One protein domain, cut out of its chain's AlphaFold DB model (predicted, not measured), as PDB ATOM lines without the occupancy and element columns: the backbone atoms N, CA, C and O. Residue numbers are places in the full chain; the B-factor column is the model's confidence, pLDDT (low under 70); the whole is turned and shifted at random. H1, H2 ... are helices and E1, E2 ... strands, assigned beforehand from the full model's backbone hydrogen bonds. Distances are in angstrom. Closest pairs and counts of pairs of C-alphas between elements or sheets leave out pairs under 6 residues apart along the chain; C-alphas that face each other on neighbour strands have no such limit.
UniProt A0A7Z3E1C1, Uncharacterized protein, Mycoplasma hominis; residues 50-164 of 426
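What this domain is: This is residues 50 to 164 of the 426 residues of an uncharacterized protein of Mycoplasma hominis (UniProt A0A7Z3E1C1). The longest helix, H5, crosses H4 at a steep angle, and beyond the later end of H5 the short H6 joins H1, H2 and H3 in a loose helical cluster at one end of the domain. From H6 the strand E1 leads away to H7 at the opposite end, where H7 touches no helix. The printed part has 115 residues, in the order H1, H2, H3, H4, H5, H6, E1, H7, and its class is mostly helix. It is loose, with a radius of gyration of the C-alphas of 17.7 A and spans of 49 by 38 by 24 A.

Where its parts are: H5, residues 113 to 128, is 22.2 A long and begins at C-alpha 113 (229.847, 211.793, 300.724). H4 is residues 86 to 97, 17.0 A, and H6 residues 131 to 136. H3 is residues 70 to 81, 16.3 A, H2 residues 57 to 66, 14.4 A, and H1 residues 50 to 55, from C-alpha 50 (208.743, 239.869, 312.084). E1 is residues 141 to 145, and H7, residues 156 to 164, ends at C-alpha 164 (195.662, 205.498, 309.988).

How they stand to each other: H5 touches H4 at a steep tilt of 54 degrees, opposite ways; their closest C-alphas, of Ser 94 and Ser 119, are 4.1 A apart. H6 touches H3, with residues 77 to 81 of H3 alone; the closest C-alphas, of Gln 80 and Trp 133, are 5.4 A apart. H1 and H2 are close but not clearly touching, Gln 54 to Gln 60 being their closest C-alphas at 6.9 A. E1 pairs with no named strand. In each helix every O i to N i+4 pair is within hydrogen-bond range.

The domain as a whole: The C-alphas of Lys 71 and Pro 156 are farthest apart, 52.7 A. The printed part has no cut. The link from H4 to H5, 15 residues, is long. Residues 102 to 109 and 149 to 153 have pLDDT under 70.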
ATOM      1  N   ASN A  50     207.577 239.914 311.197       93.19
ATOM      2  CA  ASN A  50     208.743 239.869 312.084       93.19
ATOM      3  C   ASN A  50     208.410 240.428 313.476       93.19
ATOM      4  O   ASN A  50     208.750 239.822 314.492       93.19
ATOM      5  N   LYS A  51     207.711 241.568 313.531       93.44
ATOM      6  CA  LYS A  51     207.317 242.216 314.787       93.44
ATOM      7  C   LYS A  51     206.293 241.391 315.566       93.44
ATOM      8  O   LYS A  51     206.386 241.315 316.789       93.44
ATOM      9  N   GLU A  52     205.317 240.796 314.889       95.12
ATOM     10  CA  GLU A  52     204.300 239.941 315.508       95.12
ATOM     11  C   GLU A  52     204.916 238.654 316.060       95.12
ATOM     12  O   GLU A  52     204.684 238.317 317.221       95.12
ATOM     13  N   PHE A  53     205.774 237.991 315.280       97.00
ATOM     14  CA  PHE A  53     206.471 236.782 315.710       97.00
ATOM     15  C   PHE A  53     207.413 237.059 316.886       97.00
ATOM     16  O   PHE A  53     207.385 236.333 317.877       97.00
ATOM     17  N   GLN A  54     208.188 238.152 316.850       95.75
ATOM     18  CA  GLN A  54     209.030 238.550 317.982       95.75
ATOM     19  C   GLN A  54     208.199 238.799 319.247       95.75
ATOM     20  O   GLN A  54     208.615 238.388 320.320       95.75
ATOM     21  N   LYS A  55     207.024 239.432 319.154       96.12
ATOM     22  CA  LYS A  55     206.166 239.722 320.319       96.12
ATOM     23  C   LYS A  55     205.400 238.511 320.859       96.12
ATOM     24  O   LYS A  55     204.776 238.615 321.916       96.12
ATOM     25  N   ASN A  56     205.404 237.389 320.146       98.12
ATOM     26  CA  ASN A  56     204.693 236.192 320.562       98.12
ATOM     27  C   ASN A  56     205.235 235.670 321.909       98.12
ATOM     28  O   ASN A  56     206.441 235.511 322.091       98.12
ATOM     29  N   LYS A  57     204.339 235.372 322.861       98.00
ATOM     30  CA  LYS A  57     204.712 234.946 324.224       98.00
ATOM     31  C   LYS A  57     205.515 233.642 324.247       98.00
ATOM     32  O   LYS A  57     206.422 233.500 325.064       98.00
ATOM     33  N   VAL A  58     205.196 232.699 323.361       98.19
ATOM     34  CA  VAL A  58     205.919 231.427 323.233       98.19
ATOM     35  C   VAL A  58     207.331 231.673 322.702       98.19
ATOM     36  O   VAL A  58     208.295 231.152 323.261       98.19
ATOM     37  N   VAL A  59     207.465 232.522 321.680       98.12
ATOM     38  CA  VAL A  59     208.767 232.903 321.102       98.12
ATOM     39  C   VAL A  59     209.638 233.618 322.135       98.12
ATOM     40  O   VAL A  59     210.799 233.255 322.310       98.12
ATOM     41  N   GLN A  60     209.070 234.567 322.882       97.69
ATOM     42  CA  GLN A  60     209.756 235.263 323.975       97.69
ATOM     43  C   GLN A  60     210.222 234.299 325.074       97.69
ATOM     44  O   GLN A  60     211.356 234.392 325.539       97.69
ATOM     45  N   LYS A  61     209.400 233.306 325.443       97.50
ATOM     46  CA  LYS A  61     209.800 232.278 326.416       97.50
ATOM     47  C   LYS A  61     211.017 231.471 325.941       97.50
ATOM     48  O   LYS A  61     211.907 231.184 326.746       97.50
ATOM     49  N   LEU A  62     211.069 231.103 324.658       97.44
ATOM     50  CA  LEU A  62     212.219 230.396 324.080       97.44
ATOM     51  C   LEU A  62     213.465 231.288 324.019       97.44
ATOM     52  O   LEU A  62     214.534 230.843 324.433       97.44
ATOM     53  N   LEU A  63     213.320 232.544 323.573       97.06
ATOM     54  CA  LEU A  63     214.410 233.523 323.532       97.06
ATOM     55  C   LEU A  63     215.044 233.700 324.912       97.06
ATOM     56  O   LEU A  63     216.240 233.469 325.043       97.06
ATOM     57  N   SER A  64     214.250 233.977 325.948       95.81
ATOM     58  CA  SER A  64     214.759 234.158 327.315       95.81
ATOM     59  C   SER A  64     215.329 232.881 327.937       95.81
ATOM     60  O   SER A  64     216.164 232.942 328.838       95.81
ATOM     61  N   SER A  65     214.915 231.702 327.459       95.00
ATOM     62  CA  SER A  65     215.519 230.433 327.887       95.00
ATOM     63  C   SER A  65     216.912 230.227 327.280       95.00
ATOM     64  O   SER A  65     217.781 229.639 327.928       95.00
ATOM     65  N   PHE A  66     217.131 230.722 326.058       95.44
ATOM     66  CA  PHE A  66     218.367 230.561 325.289       95.44
ATOM     67  C   PHE A  66     219.377 231.703 325.509       95.44
ATOM     68  O   PHE A  66     220.559 231.429 325.691       95.44
ATOM     69  N   ILE A  67     218.926 232.958 325.551       94.94
ATOM     70  CA  ILE A  67     219.745 234.172 325.696       94.94
ATOM     71  C   ILE A  67     219.195 234.985 326.869       94.94
ATOM     72  O   ILE A  67     218.037 235.386 326.863       94.94
ATOM     73  N   GLU A  68     220.017 235.245 327.884       91.00
ATOM     74  CA  GLU A  68     219.575 235.967 329.090       91.00
ATOM     75  C   GLU A  68     219.564 237.485 328.898       91.00
ATOM     76  O   GLU A  68     218.713 238.174 329.453       91.00
ATOM     77  N   ASN A  69     220.502 238.017 328.115       94.75
ATOM     78  CA  ASN A  69     220.658 239.450 327.914       94.75
ATOM     79  C   ASN A  69     219.715 239.971 326.814       94.75
ATOM     80  O   ASN A  69     219.807 239.546 325.665       94.75
ATOM     81  N   GLU A  70     218.856 240.942 327.135       92.62
ATOM     82  CA  GLU A  70     217.881 241.509 326.186       92.62
ATOM     83  C   GLU A  70     218.528 242.140 324.940       92.62
ATOM     84  O   GLU A  70     218.027 241.974 323.831       92.62
ATOM     85  N   LYS A  71     219.685 242.805 325.075       94.19
ATOM     86  CA  LYS A  71     220.383 243.387 323.913       94.19
ATOM     87  C   LYS A  71     220.940 242.304 322.995       94.19
ATOM     88  O   LYS A  71     220.901 242.449 321.776       94.19
ATOM     89  N   GLU A  72     221.457 241.217 323.566       95.06
ATOM     90  CA  GLU A  72     221.903 240.058 322.786       95.06
ATOM     91  C   GLU A  72     220.724 239.364 322.098       95.06
ATOM     92  O   GLU A  72     220.872 238.923 320.958       95.06
ATOM     93  N   GLN A  73     219.546 239.322 322.735       95.50
ATOM     94  CA  GLN A  73     218.322 238.835 322.094       95.50
ATOM     95  C   GLN A  73     217.956 239.690 320.880       95.50
ATOM     96  O   GLN A  73     217.685 239.135 319.818       95.50
ATOM     97  N   ASP A  74     217.988 241.019 321.004       94.62
ATOM     98  CA  ASP A  74     217.680 241.924 319.893       94.62
ATOM     99  C   ASP A  74     218.654 241.743 318.724       94.62
ATOM    100  O   ASP A  74     218.220 241.614 317.576       94.62
ATOM    101  N   ILE A  75     219.960 241.665 318.999       96.50
ATOM    102  CA  ILE A  75     220.988 241.407 317.976       96.50
ATOM    103  C   ILE A  75     220.748 240.047 317.312       96.50
ATOM    104  O   ILE A  75     220.781 239.934 316.084       96.50
ATOM    105  N   PHE A  76     220.477 239.009 318.105       97.12
ATOM    106  CA  PHE A  76     220.175 237.679 317.590       97.12
ATOM    107  C   PHE A  76     218.941 237.701 316.679       97.12
ATOM    108  O   PHE A  76     219.016 237.237 315.544       97.12
ATOM    109  N   VAL A  77     217.830 238.294 317.120       97.62
ATOM    110  CA  VAL A  77     216.588 238.392 316.337       97.62
ATOM    111  C   VAL A  77     216.797 239.190 315.048       97.62
ATOM    112  O   VAL A  77     216.303 238.782 313.996       97.62
ATOM    113  N   GLN A  78     217.555 240.289 315.085       96.25
ATOM    114  CA  GLN A  78     217.908 241.048 313.881       96.25
ATOM    115  C   GLN A  78     218.680 240.182 312.881       96.25
ATOM    116  O   GLN A  78     218.304 240.127 311.710       96.25
ATOM    117  N   ASN A  79     219.690 239.441 313.343       96.94
ATOM    118  CA  ASN A  79     220.448 238.523 312.492       96.94
ATOM    119  C   ASN A  79     219.547 237.442 311.876       96.94
ATOM    120  O   ASN A  79     219.628 237.180 310.681       96.94
ATOM    121  N   GLN A  80     218.636 236.862 312.661       97.44
ATOM    122  CA  GLN A  80     217.693 235.841 312.190       97.44
ATOM    123  C   GLN A  80     216.666 236.394 311.189       97.44
ATOM    124  O   GLN A  80     216.233 235.693 310.276       97.44
ATOM    125  N   ASN A  81     216.270 237.659 311.335       95.50
ATOM    126  CA  ASN A  81     215.367 238.334 310.406       95.50
ATOM    127  C   ASN A  81     216.035 238.727 309.082       95.50
ATOM    128  O   ASN A  81     215.319 238.912 308.102       95.50
ATOM    129  N   ASN A  82     217.369 238.806 309.056       94.06
ATOM    130  CA  ASN A  82     218.170 239.151 307.882       94.06
ATOM    131  C   ASN A  82     218.740 237.925 307.142       94.06
ATOM    132  O   ASN A  82     219.538 238.091 306.221       94.06
ATOM    133  N   ILE A  83     218.350 236.702 307.522       94.81
ATOM    134  CA  ILE A  83     218.701 235.495 306.763       94.81
ATOM    135  C   ILE A  83     218.092 235.597 305.360       94.81
ATOM    136  O   ILE A  83     216.888 235.815 305.200       94.81
ATOM    137  N   LEU A  84     218.950 235.452 304.351       92.00
ATOM    138  CA  LEU A  84     218.614 235.640 302.946       92.00
ATOM    139  C   LEU A  84     217.740 234.491 302.398       92.00
ATOM    140  O   LEU A  84     217.895 233.350 302.832       92.00
ATOM    141  N   PRO A  85     216.867 234.745 301.401       89.56
ATOM    142  CA  PRO A  85     215.978 233.720 300.845       89.56
ATOM    143  C   PRO A  85     216.672 232.523 300.171       89.56
ATOM    144  O   PRO A  85     216.064 231.462 300.070       89.56
ATOM    145  N   ASN A  86     217.937 232.634 299.740       93.00
ATOM    146  CA  ASN A  86     218.676 231.506 299.139       93.00
ATOM    147  C   ASN A  86     218.797 230.300 300.080       93.00
ATOM    148  O   ASN A  86     218.934 229.174 299.602       93.00
ATOM    149  N   VAL A  87     218.664 230.511 301.395       94.56
ATOM    150  CA  VAL A  87     218.627 229.428 302.382       94.56
ATOM    151  C   VAL A  87     217.526 228.400 302.079       94.56
ATOM    152  O   VAL A  87     217.693 227.224 302.380       94.56
ATOM    153  N   TYR A  88     216.415 228.795 301.444       95.56
ATOM    154  CA  TYR A  88     215.360 227.855 301.058       95.56
ATOM    155  C   TYR A  88     215.823 226.897 299.961       95.56
ATOM    156  O   TYR A  88     215.571 225.697 300.052       95.56
ATOM    157  N   SER A  89     216.530 227.406 298.949       94.75
ATOM    158  CA  SER A  89     217.118 226.583 297.891       94.75
ATOM    159  C   SER A  89     218.215 225.672 298.445       94.75
ATOM    160  O   SER A  89     218.252 224.490 298.107       94.75
ATOM    161  N   GLU A  90     219.056 226.190 299.343       95.19
ATOM    162  CA  GLU A  90     220.091 225.411 300.038       95.19
ATOM    163  C   GLU A  90     219.485 224.288 300.883       95.19
ATOM    164  O   GLU A  90     219.955 223.154 300.829       95.19
ATOM    165  N   LEU A  91     218.407 224.564 301.622       96.75
ATOM    166  CA  LEU A  91     217.698 223.563 302.417       96.75
ATOM    167  C   LEU A  91     216.993 222.526 301.547       96.75
ATOM    168  O   LEU A  91     217.086 221.336 301.835       96.75
ATOM    169  N   LYS A  92     216.333 222.950 300.466       95.31
ATOM    170  CA  LYS A  92     215.686 222.039 299.514       95.31
ATOM    171  C   LYS A  92     216.700 221.082 298.886       95.31
ATOM    172  O   LYS A  92     216.435 219.888 298.793       95.31
ATOM    173  N   PHE A  93     217.874 221.590 298.509       93.69
ATOM    174  CA  PHE A  93     218.993 220.766 298.051       93.69
ATOM    175  C   PHE A  93     219.506 219.844 299.165       93.69
ATOM    176  O   PHE A  93     219.683 218.650 298.949       93.69
ATOM    177  N   SER A  94     219.693 220.371 300.374       95.00
ATOM    178  CA  SER A  94     220.243 219.603 301.494       95.00
ATOM    179  C   SER A  94     219.348 218.431 301.892       95.00
ATOM    180  O   SER A  94     219.840 217.336 302.132       95.00
ATOM    181  N   LEU A  95     218.028 218.623 301.911       92.69
ATOM    182  CA  LEU A  95     217.067 217.568 302.243       92.69
ATOM    183  C   LEU A  95     216.982 216.477 301.166       92.69
ATOM    184  O   LEU A  95     216.644 215.340 301.481       92.69
ATOM    185  N   LEU A  96     217.349 216.789 299.918       90.44
ATOM    186  CA  LEU A  96     217.459 215.797 298.846       90.44
ATOM    187  C   LEU A  96     218.664 214.865 299.052       90.44
ATOM    188  O   LEU A  96     218.542 213.655 298.877       90.44
ATOM    189  N   TYR A  97     219.829 215.415 299.412       88.62
ATOM    190  CA  TYR A  97     221.060 214.634 299.603       88.62
ATOM    191  C   TYR A  97     221.177 214.022 301.003       88.62
ATOM    192  O   TYR A  97     221.814 212.983 301.178       88.62
ATOM    193  N   PHE A  98     220.552 214.648 301.997       88.50
ATOM    194  CA  PHE A  98     220.463 214.167 303.370       88.50
ATOM    195  C   PHE A  98     218.996 214.117 303.832       88.50
ATOM    196  O   PHE A  98     218.570 214.914 304.673       88.50
ATOM    197  N   PRO A  99     218.196 213.181 303.291       84.69
ATOM    198  CA  PRO A  99     216.838 212.958 303.767       84.69
ATOM    199  C   PRO A  99     216.875 212.519 305.233       84.69
ATOM    200  O   PRO A  99     217.513 211.531 305.598       84.69
ATOM    201  N   ILE A 100     216.156 213.240 306.094       83.31
ATOM    202  CA  ILE A 100     216.240 213.104 307.561       83.31
ATOM    203  C   ILE A 100     215.937 211.683 308.057       83.31
ATOM    204  O   ILE A 100     216.445 211.253 309.102       83.31
ATOM    205  N   TYR A 101     215.125 210.953 307.299       70.00
ATOM    206  CA  TYR A 101     214.681 209.605 307.608       70.00
ATOM    207  C   TYR A 101     215.574 208.512 306.984       70.00
ATOM    208  O   TYR A 101     215.626 207.428 307.559       70.00
ATOM    209  N   ASN A 102     216.348 208.783 305.915       63.12
ATOM    210  CA  ASN A 102     217.182 207.781 305.226       63.12
ATOM    211  C   ASN A 102     218.688 208.066 305.348       63.12
ATOM    212  O   ASN A 102     219.232 208.915 304.650       63.12
ATOM    213  N   ARG A 103     219.391 207.290 306.186       61.09
ATOM    214  CA  ARG A 103     220.853 207.402 306.384       61.09
ATOM    215  C   ARG A 103     221.657 206.252 305.783       61.09
ATOM    216  O   ARG A 103     222.747 205.942 306.265       61.09
ATOM    217  N   ALA A 104     221.145 205.605 304.734       51.72
ATOM    218  CA  ALA A 104     221.957 204.702 303.911       51.72
ATOM    219  C   ALA A 104     223.146 205.427 303.232       51.72
ATOM    220  O   ALA A 104     224.061 204.782 302.729       51.72
ATOM    221  N   SER A 105     223.147 206.763 303.252       52.38
ATOM    222  CA  SER A 105     224.077 207.643 302.550       52.38
ATOM    223  C   SER A 105     225.370 207.987 303.316       52.38
ATOM    224  O   SER A 105     226.335 208.394 302.683       52.38
ATOM    225  N   ASP A 106     225.492 207.726 304.625       59.16
ATOM    226  CA  ASP A 106     226.715 208.020 305.417       59.16
ATOM    227  C   ASP A 106     227.917 207.087 305.109       59.16
ATOM    228  O   ASP A 106     228.826 206.908 305.924       59.16
ATOM    229  N   ASN A 107     227.951 206.457 303.931       65.44
ATOM    230  CA  ASN A 107     229.101 205.682 303.489       65.44
ATOM    231  C   ASN A 107     230.225 206.633 303.050       65.44
ATOM    232  O   ASN A 107     230.148 207.249 301.989       65.44
ATOM    233  N   SER A 108     231.286 206.717 303.855       65.94
ATOM    234  CA  SER A 108     232.472 207.543 303.565       65.94
ATOM    235  C   SER A 108     233.167 207.218 302.235       65.94
ATOM    236  O   SER A 108     233.889 208.062 301.717       65.94
ATOM    237  N   GLY A 109     232.922 206.031 301.664       66.94
ATOM    238  CA  GLY A 109     233.415 205.635 300.341       66.94
ATOM    239  C   GLY A 109     232.535 206.066 299.161       66.94
ATOM    240  O   GLY A 109     232.863 205.743 298.025       66.94
ATOM    241  N   SER A 110     231.410 206.748 299.399       77.06
ATOM    242  CA  SER A 110     230.533 207.252 298.336       77.06
ATOM    243  C   SER A 110     231.112 208.510 297.689       77.06
ATOM    244  O   SER A 110     231.509 209.441 298.390       77.06
ATOM    245  N   GLU A 111     231.051 208.606 296.360       77.56
ATOM    246  CA  GLU A 111     231.364 209.841 295.621       77.56
ATOM    247  C   GLU A 111     230.480 211.024 296.064       77.56
ATOM    248  O   GLU A 111     230.875 212.184 295.960       77.56
ATOM    249  N   LEU A 112     229.304 210.739 296.637       83.50
ATOM    250  CA  LEU A 112     228.372 211.746 297.146       83.50
ATOM    251  C   LEU A 112     228.644 212.168 298.597       83.50
ATOM    252  O   LEU A 112     227.969 213.071 299.096       83.50
ATOM    253  N   TYR A 113     229.614 211.559 299.292       84.00
ATOM    254  CA  TYR A 113     229.847 211.793 300.724       84.00
ATOM    255  C   TYR A 113     230.060 213.277 301.060       84.00
ATOM    256  O   TYR A 113     229.536 213.774 302.058       84.00
ATOM    257  N   GLY A 114     230.774 214.010 300.196       85.19
ATOM    258  CA  GLY A 114     230.977 215.451 300.355       85.19
ATOM    259  C   GLY A 114     229.664 216.241 300.382       85.19
ATOM    260  O   GLY A 114     229.469 217.065 301.276       85.19
ATOM    261  N   PHE A 115     228.744 215.947 299.456       88.25
ATOM    262  CA  PHE A 115     227.425 216.585 299.395       88.25
ATOM    263  C   PHE A 115     226.559 216.220 300.598       88.25
ATOM    264  O   PHE A 115     225.902 217.089 301.166       88.25
ATOM    265  N   ILE A 116     226.595 214.959 301.022       88.62
ATOM    266  CA  ILE A 116     225.823 214.450 302.163       88.62
ATOM    267  C   ILE A 116     226.271 215.134 303.457       88.62
ATOM    268  O   ILE A 116     225.436 215.636 304.210       88.62
ATOM    269  N   ARG A 117     227.587 215.236 303.687       88.81
ATOM    270  CA  ARG A 117     228.142 215.917 304.864       88.81
ATOM    271  C   ARG A 117     227.763 217.397 304.898       88.81
ATOM    272  O   ARG A 117     227.279 217.870 305.922       88.81
ATOM    273  N   GLN A 118     227.936 218.114 303.786       92.62
ATOM    274  CA  GLN A 118     227.562 219.533 303.697       92.62
ATOM    275  C   GLN A 118     226.059 219.736 303.918       92.62
ATOM    276  O   GLN A 118     225.653 220.626 304.659       92.62
ATOM    277  N   SER A 119     225.236 218.869 303.331       94.06
ATOM    278  CA  SER A 119     223.780 218.905 303.491       94.06
ATOM    279  C   SER A 119     223.364 218.701 304.948       94.06
ATOM    280  O   SER A 119     222.548 219.458 305.476       94.06
ATOM    281  N   ARG A 120     223.979 217.731 305.636       92.50
ATOM    282  CA  ARG A 120     223.780 217.516 307.073       92.50
ATOM    283  C   ARG A 120     224.153 218.759 307.879       92.50
ATOM    284  O   ARG A 120     223.360 219.192 308.708       92.50
ATOM    285  N   GLU A 121     225.317 219.355 307.623       93.75
ATOM    286  CA  GLU A 121     225.775 220.566 308.317       93.75
ATOM    287  C   GLU A 121     224.807 221.748 308.121       93.75
ATOM    288  O   GLU A 121     224.512 222.467 309.077       93.75
ATOM    289  N   ILE A 122     224.267 221.944 306.912       96.25
ATOM    290  CA  ILE A 122     223.272 222.992 306.620       96.25
ATOM    291  C   ILE A 122     221.985 222.768 307.429       96.25
ATOM    292  O   ILE A 122     221.456 223.709 308.034       96.25
ATOM    293  N   ILE A 123     221.501 221.525 307.488       96.06
ATOM    294  CA  ILE A 123     220.294 221.170 308.246       96.06
ATOM    295  C   ILE A 123     220.541 221.335 309.756       96.06
ATOM    296  O   ILE A 123     219.740 221.973 310.441       96.06
ATOM    297  N   GLU A 124     221.659 220.835 310.288       95.19
ATOM    298  CA  GLU A 124     222.025 220.985 311.706       95.19
ATOM    299  C   GLU A 124     222.162 222.461 312.100       95.19
ATOM    300  O   GLU A 124     221.589 222.893 313.104       95.19
ATOM    301  N   ASN A 125     222.845 223.268 311.282       96.50
ATOM    302  CA  ASN A 125     222.960 224.708 311.505       96.50
ATOM    303  C   ASN A 125     221.592 225.392 311.475       96.50
ATOM    304  O   ASN A 125     221.334 226.275 312.294       96.50
ATOM    305  N   THR A 126     220.687 224.961 310.599       97.56
ATOM    306  CA  THR A 126     219.322 225.489 310.574       97.56
ATOM    307  C   THR A 126     218.563 225.177 311.865       97.56
ATOM    308  O   THR A 126     217.962 226.074 312.456       97.56
ATOM    309  N   LEU A 127     218.653 223.942 312.360       97.12
ATOM    310  CA  LEU A 127     217.935 223.486 313.556       97.12
ATOM    311  C   LEU A 127     218.549 223.969 314.882       97.12
ATOM    312  O   LEU A 127     217.857 223.969 315.904       97.12
ATOM    313  N   GLN A 128     219.829 224.355 314.891       96.31
ATOM    314  CA  GLN A 128     220.552 224.743 316.110       96.31
ATOM    315  C   GLN A 128     220.921 226.230 316.161       96.31
ATOM    316  O   GLN A 128     220.805 226.862 317.210       96.31
ATOM    317  N   ARG A 129     221.362 226.813 315.040       96.31
ATOM    318  CA  ARG A 129     221.822 228.213 314.965       96.31
ATOM    319  C   ARG A 129     220.758 229.148 314.404       96.31
ATOM    320  O   ARG A 129     220.610 230.254 314.914       96.31
ATOM    321  N   ASN A 130     219.993 228.691 313.410       97.62
ATOM    322  CA  ASN A 130     218.933 229.480 312.767       97.62
ATOM    323  C   ASN A 130     217.529 229.094 313.249       97.62
ATOM    324  O   ASN A 130     216.546 229.231 312.523       97.62
ATOM    325  N   TRP A 131     217.431 228.599 314.483       97.31
ATOM    326  CA  TRP A 131     216.209 228.026 315.042       97.31
ATOM    327  C   TRP A 131     215.036 229.022 315.060       97.31
ATOM    328  O   TRP A 131     213.893 228.633 314.831       97.31
ATOM    329  N   TYR A 132     215.301 230.312 315.308       98.19
ATOM    330  CA  TYR A 132     214.264 231.348 315.345       98.19
ATOM    331  C   TYR A 132     213.699 231.572 313.948       98.19
ATOM    332  O   TYR A 132     212.482 231.609 313.767       98.19
ATOM    333  N   TRP A 133     214.583 231.680 312.952       97.69
ATOM    334  CA  TRP A 133     214.176 231.751 311.558       97.69
ATOM    335  C   TRP A 133     213.414 230.491 311.143       97.69
ATOM    336  O   TRP A 133     212.336 230.618 310.570       97.69
ATOM    337  N   TYR A 134     213.888 229.302 311.519       97.75
ATOM    338  CA  TYR A 134     213.214 228.035 311.228       97.75
ATOM    339  C   TYR A 134     211.772 228.028 311.760       97.75
ATOM    340  O   TYR A 134     210.841 227.784 310.998       97.75
ATOM    341  N   LEU A 135     211.558 228.363 313.040       97.50
ATOM    342  CA  LEU A 135     210.209 228.389 313.625       97.50
ATOM    343  C   LEU A 135     209.307 229.445 312.973       97.50
ATOM    344  O   LEU A 135     208.106 229.213 312.848       97.50
ATOM    345  N   LYS A 136     209.874 230.583 312.552       96.44
ATOM    346  CA  LYS A 136     209.146 231.643 311.841       96.44
ATOM    347  C   LYS A 136     208.728 231.211 310.435       96.44
ATOM    348  O   LYS A 136     207.652 231.586 309.983       96.44
ATOM    349  N   GLN A 137     209.565 230.430 309.753       95.50
ATOM    350  CA  GLN A 137     209.332 229.964 308.381       95.50
ATOM    351  C   GLN A 137     208.684 228.589 308.302       95.50
ATOM    352  O   GLN A 137     208.599 228.003 307.227       95.50
ATOM    353  N   ILE A 138     208.198 228.069 309.423       96.12
ATOM    354  CA  ILE A 138     207.765 226.681 309.502       96.12
ATOM    355  C   ILE A 138     206.585 226.342 308.591       96.12
ATOM    356  O   ILE A 138     206.425 225.203 308.158       96.12
ATOM    357  N   GLY A 139     205.783 227.357 308.263       95.56
ATOM    358  CA  GLY A 139     204.697 227.238 307.302       95.56
ATOM    359  C   GLY A 139     205.165 226.996 305.868       95.56
ATOM    360  O   GLY A 139     204.340 226.644 305.042       95.56
ATOM    361  N   ASN A 140     206.459 227.129 305.566       95.69
ATOM    362  CA  ASN A 140     207.051 226.835 304.258       95.69
ATOM    363  C   ASN A 140     207.652 225.422 304.190       95.69
ATOM    364  O   ASN A 140     208.235 225.051 303.175       95.69
ATOM    365  N   PHE A 141     207.559 224.625 305.256       97.06
ATOM    366  CA  PHE A 141     208.143 223.285 305.299       97.06
ATOM    367  C   PHE A 141     207.083 222.209 305.106       97.06
ATOM    368  O   PHE A 141     205.949 222.323 305.573       97.06
ATOM    369  N   VAL A 142     207.478 221.146 304.410       96.75
ATOM    370  CA  VAL A 142     206.655 219.960 304.186       96.75
ATOM    371  C   VAL A 142     207.269 218.807 304.956       96.75
ATOM    372  O   VAL A 142     208.486 218.613 304.944       96.75
ATOM    373  N   TYR A 143     206.413 218.040 305.617       96.19
ATOM    374  CA  TYR A 143     206.795 216.915 306.452       96.19
ATOM    375  C   TYR A 143     206.135 215.641 305.939       96.19
ATOM    376  O   TYR A 143     204.964 215.664 305.570       96.19
ATOM    377  N   SER A 144     206.860 214.530 305.936       93.88
ATOM    378  CA  SER A 144     206.367 213.222 305.509       93.88
ATOM    379  C   SER A 144     206.149 212.302 306.707       93.88
ATOM    380  O   SER A 144     206.896 212.349 307.684       93.88
ATOM    381  N   ILE A 145     205.102 211.475 306.666       92.38
ATOM    382  CA  ILE A 145     204.834 210.492 307.722       92.38
ATOM    383  C   ILE A 145     206.039 209.554 307.879       92.38
ATOM    384  O   ILE A 145     206.467 208.890 306.938       92.38
ATOM    385  N   ASN A 146     206.576 209.482 309.096       88.31
ATOM    386  CA  ASN A 146     207.733 208.662 309.426       88.31
ATOM    387  C   ASN A 146     207.503 207.886 310.733       88.31
ATOM    388  O   ASN A 146     207.904 208.328 311.815       88.31
ATOM    389  N   PRO A 147     206.876 206.703 310.656       80.94
ATOM    390  CA  PRO A 147     206.678 205.834 311.808       80.94
ATOM    391  C   PRO A 147     207.840 204.851 312.006       80.94
ATOM    392  O   PRO A 147     207.764 203.971 312.865       80.94
ATOM    393  N   TYR A 148     208.902 204.971 311.209       74.69
ATOM    394  CA  TYR A 148     210.057 204.092 311.264       74.69
ATOM    395  C   TYR A 148     211.117 204.622 312.236       74.69
ATOM    396  O   TYR A 148     211.247 205.823 312.492       74.69
ATOM    397  N   ASN A 149     211.908 203.693 312.772       68.00
ATOM    398  CA  ASN A 149     213.176 204.014 313.421       68.00
ATOM    399  C   ASN A 149     214.291 204.174 312.372       68.00
ATOM    400  O   ASN A 149     214.082 203.930 311.187       68.00
ATOM    401  N   ASP A 150     215.507 204.499 312.820       67.19
ATOM    402  CA  ASP A 150     216.683 204.649 311.942       67.19
ATOM    403  C   ASP A 150     217.080 203.347 311.185       67.19
ATOM    404  O   ASP A 150     218.086 203.332 310.474       67.19
ATOM    405  N   ARG A 151     216.346 202.234 311.365       64.50
ATOM    406  CA  ARG A 151     216.554 200.933 310.705       64.50
ATOM    407  C   ARG A 151     215.447 200.559 309.707       64.50
ATOM    408  O   ARG A 151     215.537 199.478 309.138       64.50
ATOM    409  N   TYR A 152     214.418 201.391 309.511       68.88
ATOM    410  CA  TYR A 152     213.276 201.066 308.635       68.88
ATOM    411  C   TYR A 152     212.619 199.715 308.936       68.88
ATOM    412  O   TYR A 152     212.161 199.010 308.041       68.88
ATOM    413  N   ILE A 153     212.565 199.335 310.214       69.12
ATOM    414  CA  ILE A 153     211.927 198.074 310.587       69.12
ATOM    415  C   ILE A 153     210.413 198.259 310.494       69.12
ATOM    416  O   ILE A 153     209.815 199.007 311.274       69.12
ATOM    417  N   GLU A 154     209.793 197.578 309.532       72.00
ATOM    418  CA  GLU A 154     208.342 197.480 309.443       72.00
ATOM    419  C   GLU A 154     207.833 196.497 310.502       72.00
ATOM    420  O   GLU A 154     208.242 195.340 310.566       72.00
ATOM    421  N   THR A 155     206.915 196.967 311.341       78.44
ATOM    422  CA  THR A 155     206.137 196.124 312.252       78.44
ATOM    423  C   THR A 155     204.658 196.204 311.867       78.44
ATOM    424  O   THR A 155     204.251 197.192 311.241       78.44
ATOM    425  N   PRO A 156     203.808 195.243 312.275       82.38
ATOM    426  CA  PRO A 156     202.362 195.350 312.073       82.38
ATOM    427  C   PRO A 156     201.784 196.670 312.603       82.38
ATOM    428  O   PRO A 156     200.916 197.272 311.970       82.38
ATOM    429  N   GLN A 157     202.316 197.164 313.729       79.56
ATOM    430  CA  GLN A 157     201.926 198.452 314.295       79.56
ATOM    431  C   GLN A 157     202.374 199.623 313.413       79.56
ATOM    432  O   GLN A 157     201.581 200.522 313.165       79.56
ATOM    433  N   THR A 158     203.605 199.601 312.891       80.44
ATOM    434  CA  THR A 158     204.110 200.622 311.956       80.44
ATOM    435  C   THR A 158     203.200 200.738 310.733       80.44
ATOM    436  O   THR A 158     202.781 201.839 310.384       80.44
ATOM    437  N   LYS A 159     202.827 199.605 310.125       84.19
ATOM    438  CA  LYS A 159     201.924 199.566 308.967       84.19
ATOM    439  C   LYS A 159     200.544 200.136 309.293       84.19
ATOM    440  O   LYS A 159     200.029 200.959 308.539       84.19
ATOM    441  N   LYS A 160     199.973 199.739 310.435       85.88
ATOM    442  CA  LYS A 160     198.698 200.274 310.930       85.88
ATOM    443  C   LYS A 160     198.771 201.792 311.107       85.88
ATOM    444  O   LYS A 160     197.912 202.496 310.594       85.88
ATOM    445  N   THR A 161     199.823 202.299 311.747       85.56
ATOM    446  CA  THR A 161     200.009 203.737 311.970       85.56
ATOM    447  C   THR A 161     200.136 204.516 310.653       85.56
ATOM    448  O   THR A 161     199.548 205.589 310.551       85.56
ATOM    449  N   ILE A 162     200.821 203.989 309.624       88.00
ATOM    450  CA  ILE A 162     200.862 204.620 308.284       88.00
ATOM    451  C   ILE A 162     199.460 204.708 307.685       88.00
ATOM    452  O   ILE A 162     199.059 205.772 307.222       88.00
ATOM    453  N   GLN A 163     198.710 203.605 307.705       89.44
ATOM    454  CA  GLN A 163     197.362 203.551 307.137       89.44
ATOM    455  C   GLN A 163     196.405 204.512 307.853       89.44
ATOM    456  O   GLN A 163     195.661 205.238 307.193       89.44
ATOM    457  N   SER A 164     196.451 204.556 309.189       90.50
ATOM    458  CA  SER A 164     195.662 205.498 309.988       90.50
ATOM    459  C   SER A 164     196.054 206.948 309.679       90.50
ATOM    460  O   SER A 164     195.188 207.762 309.372       90.50
TER     461      SER A 164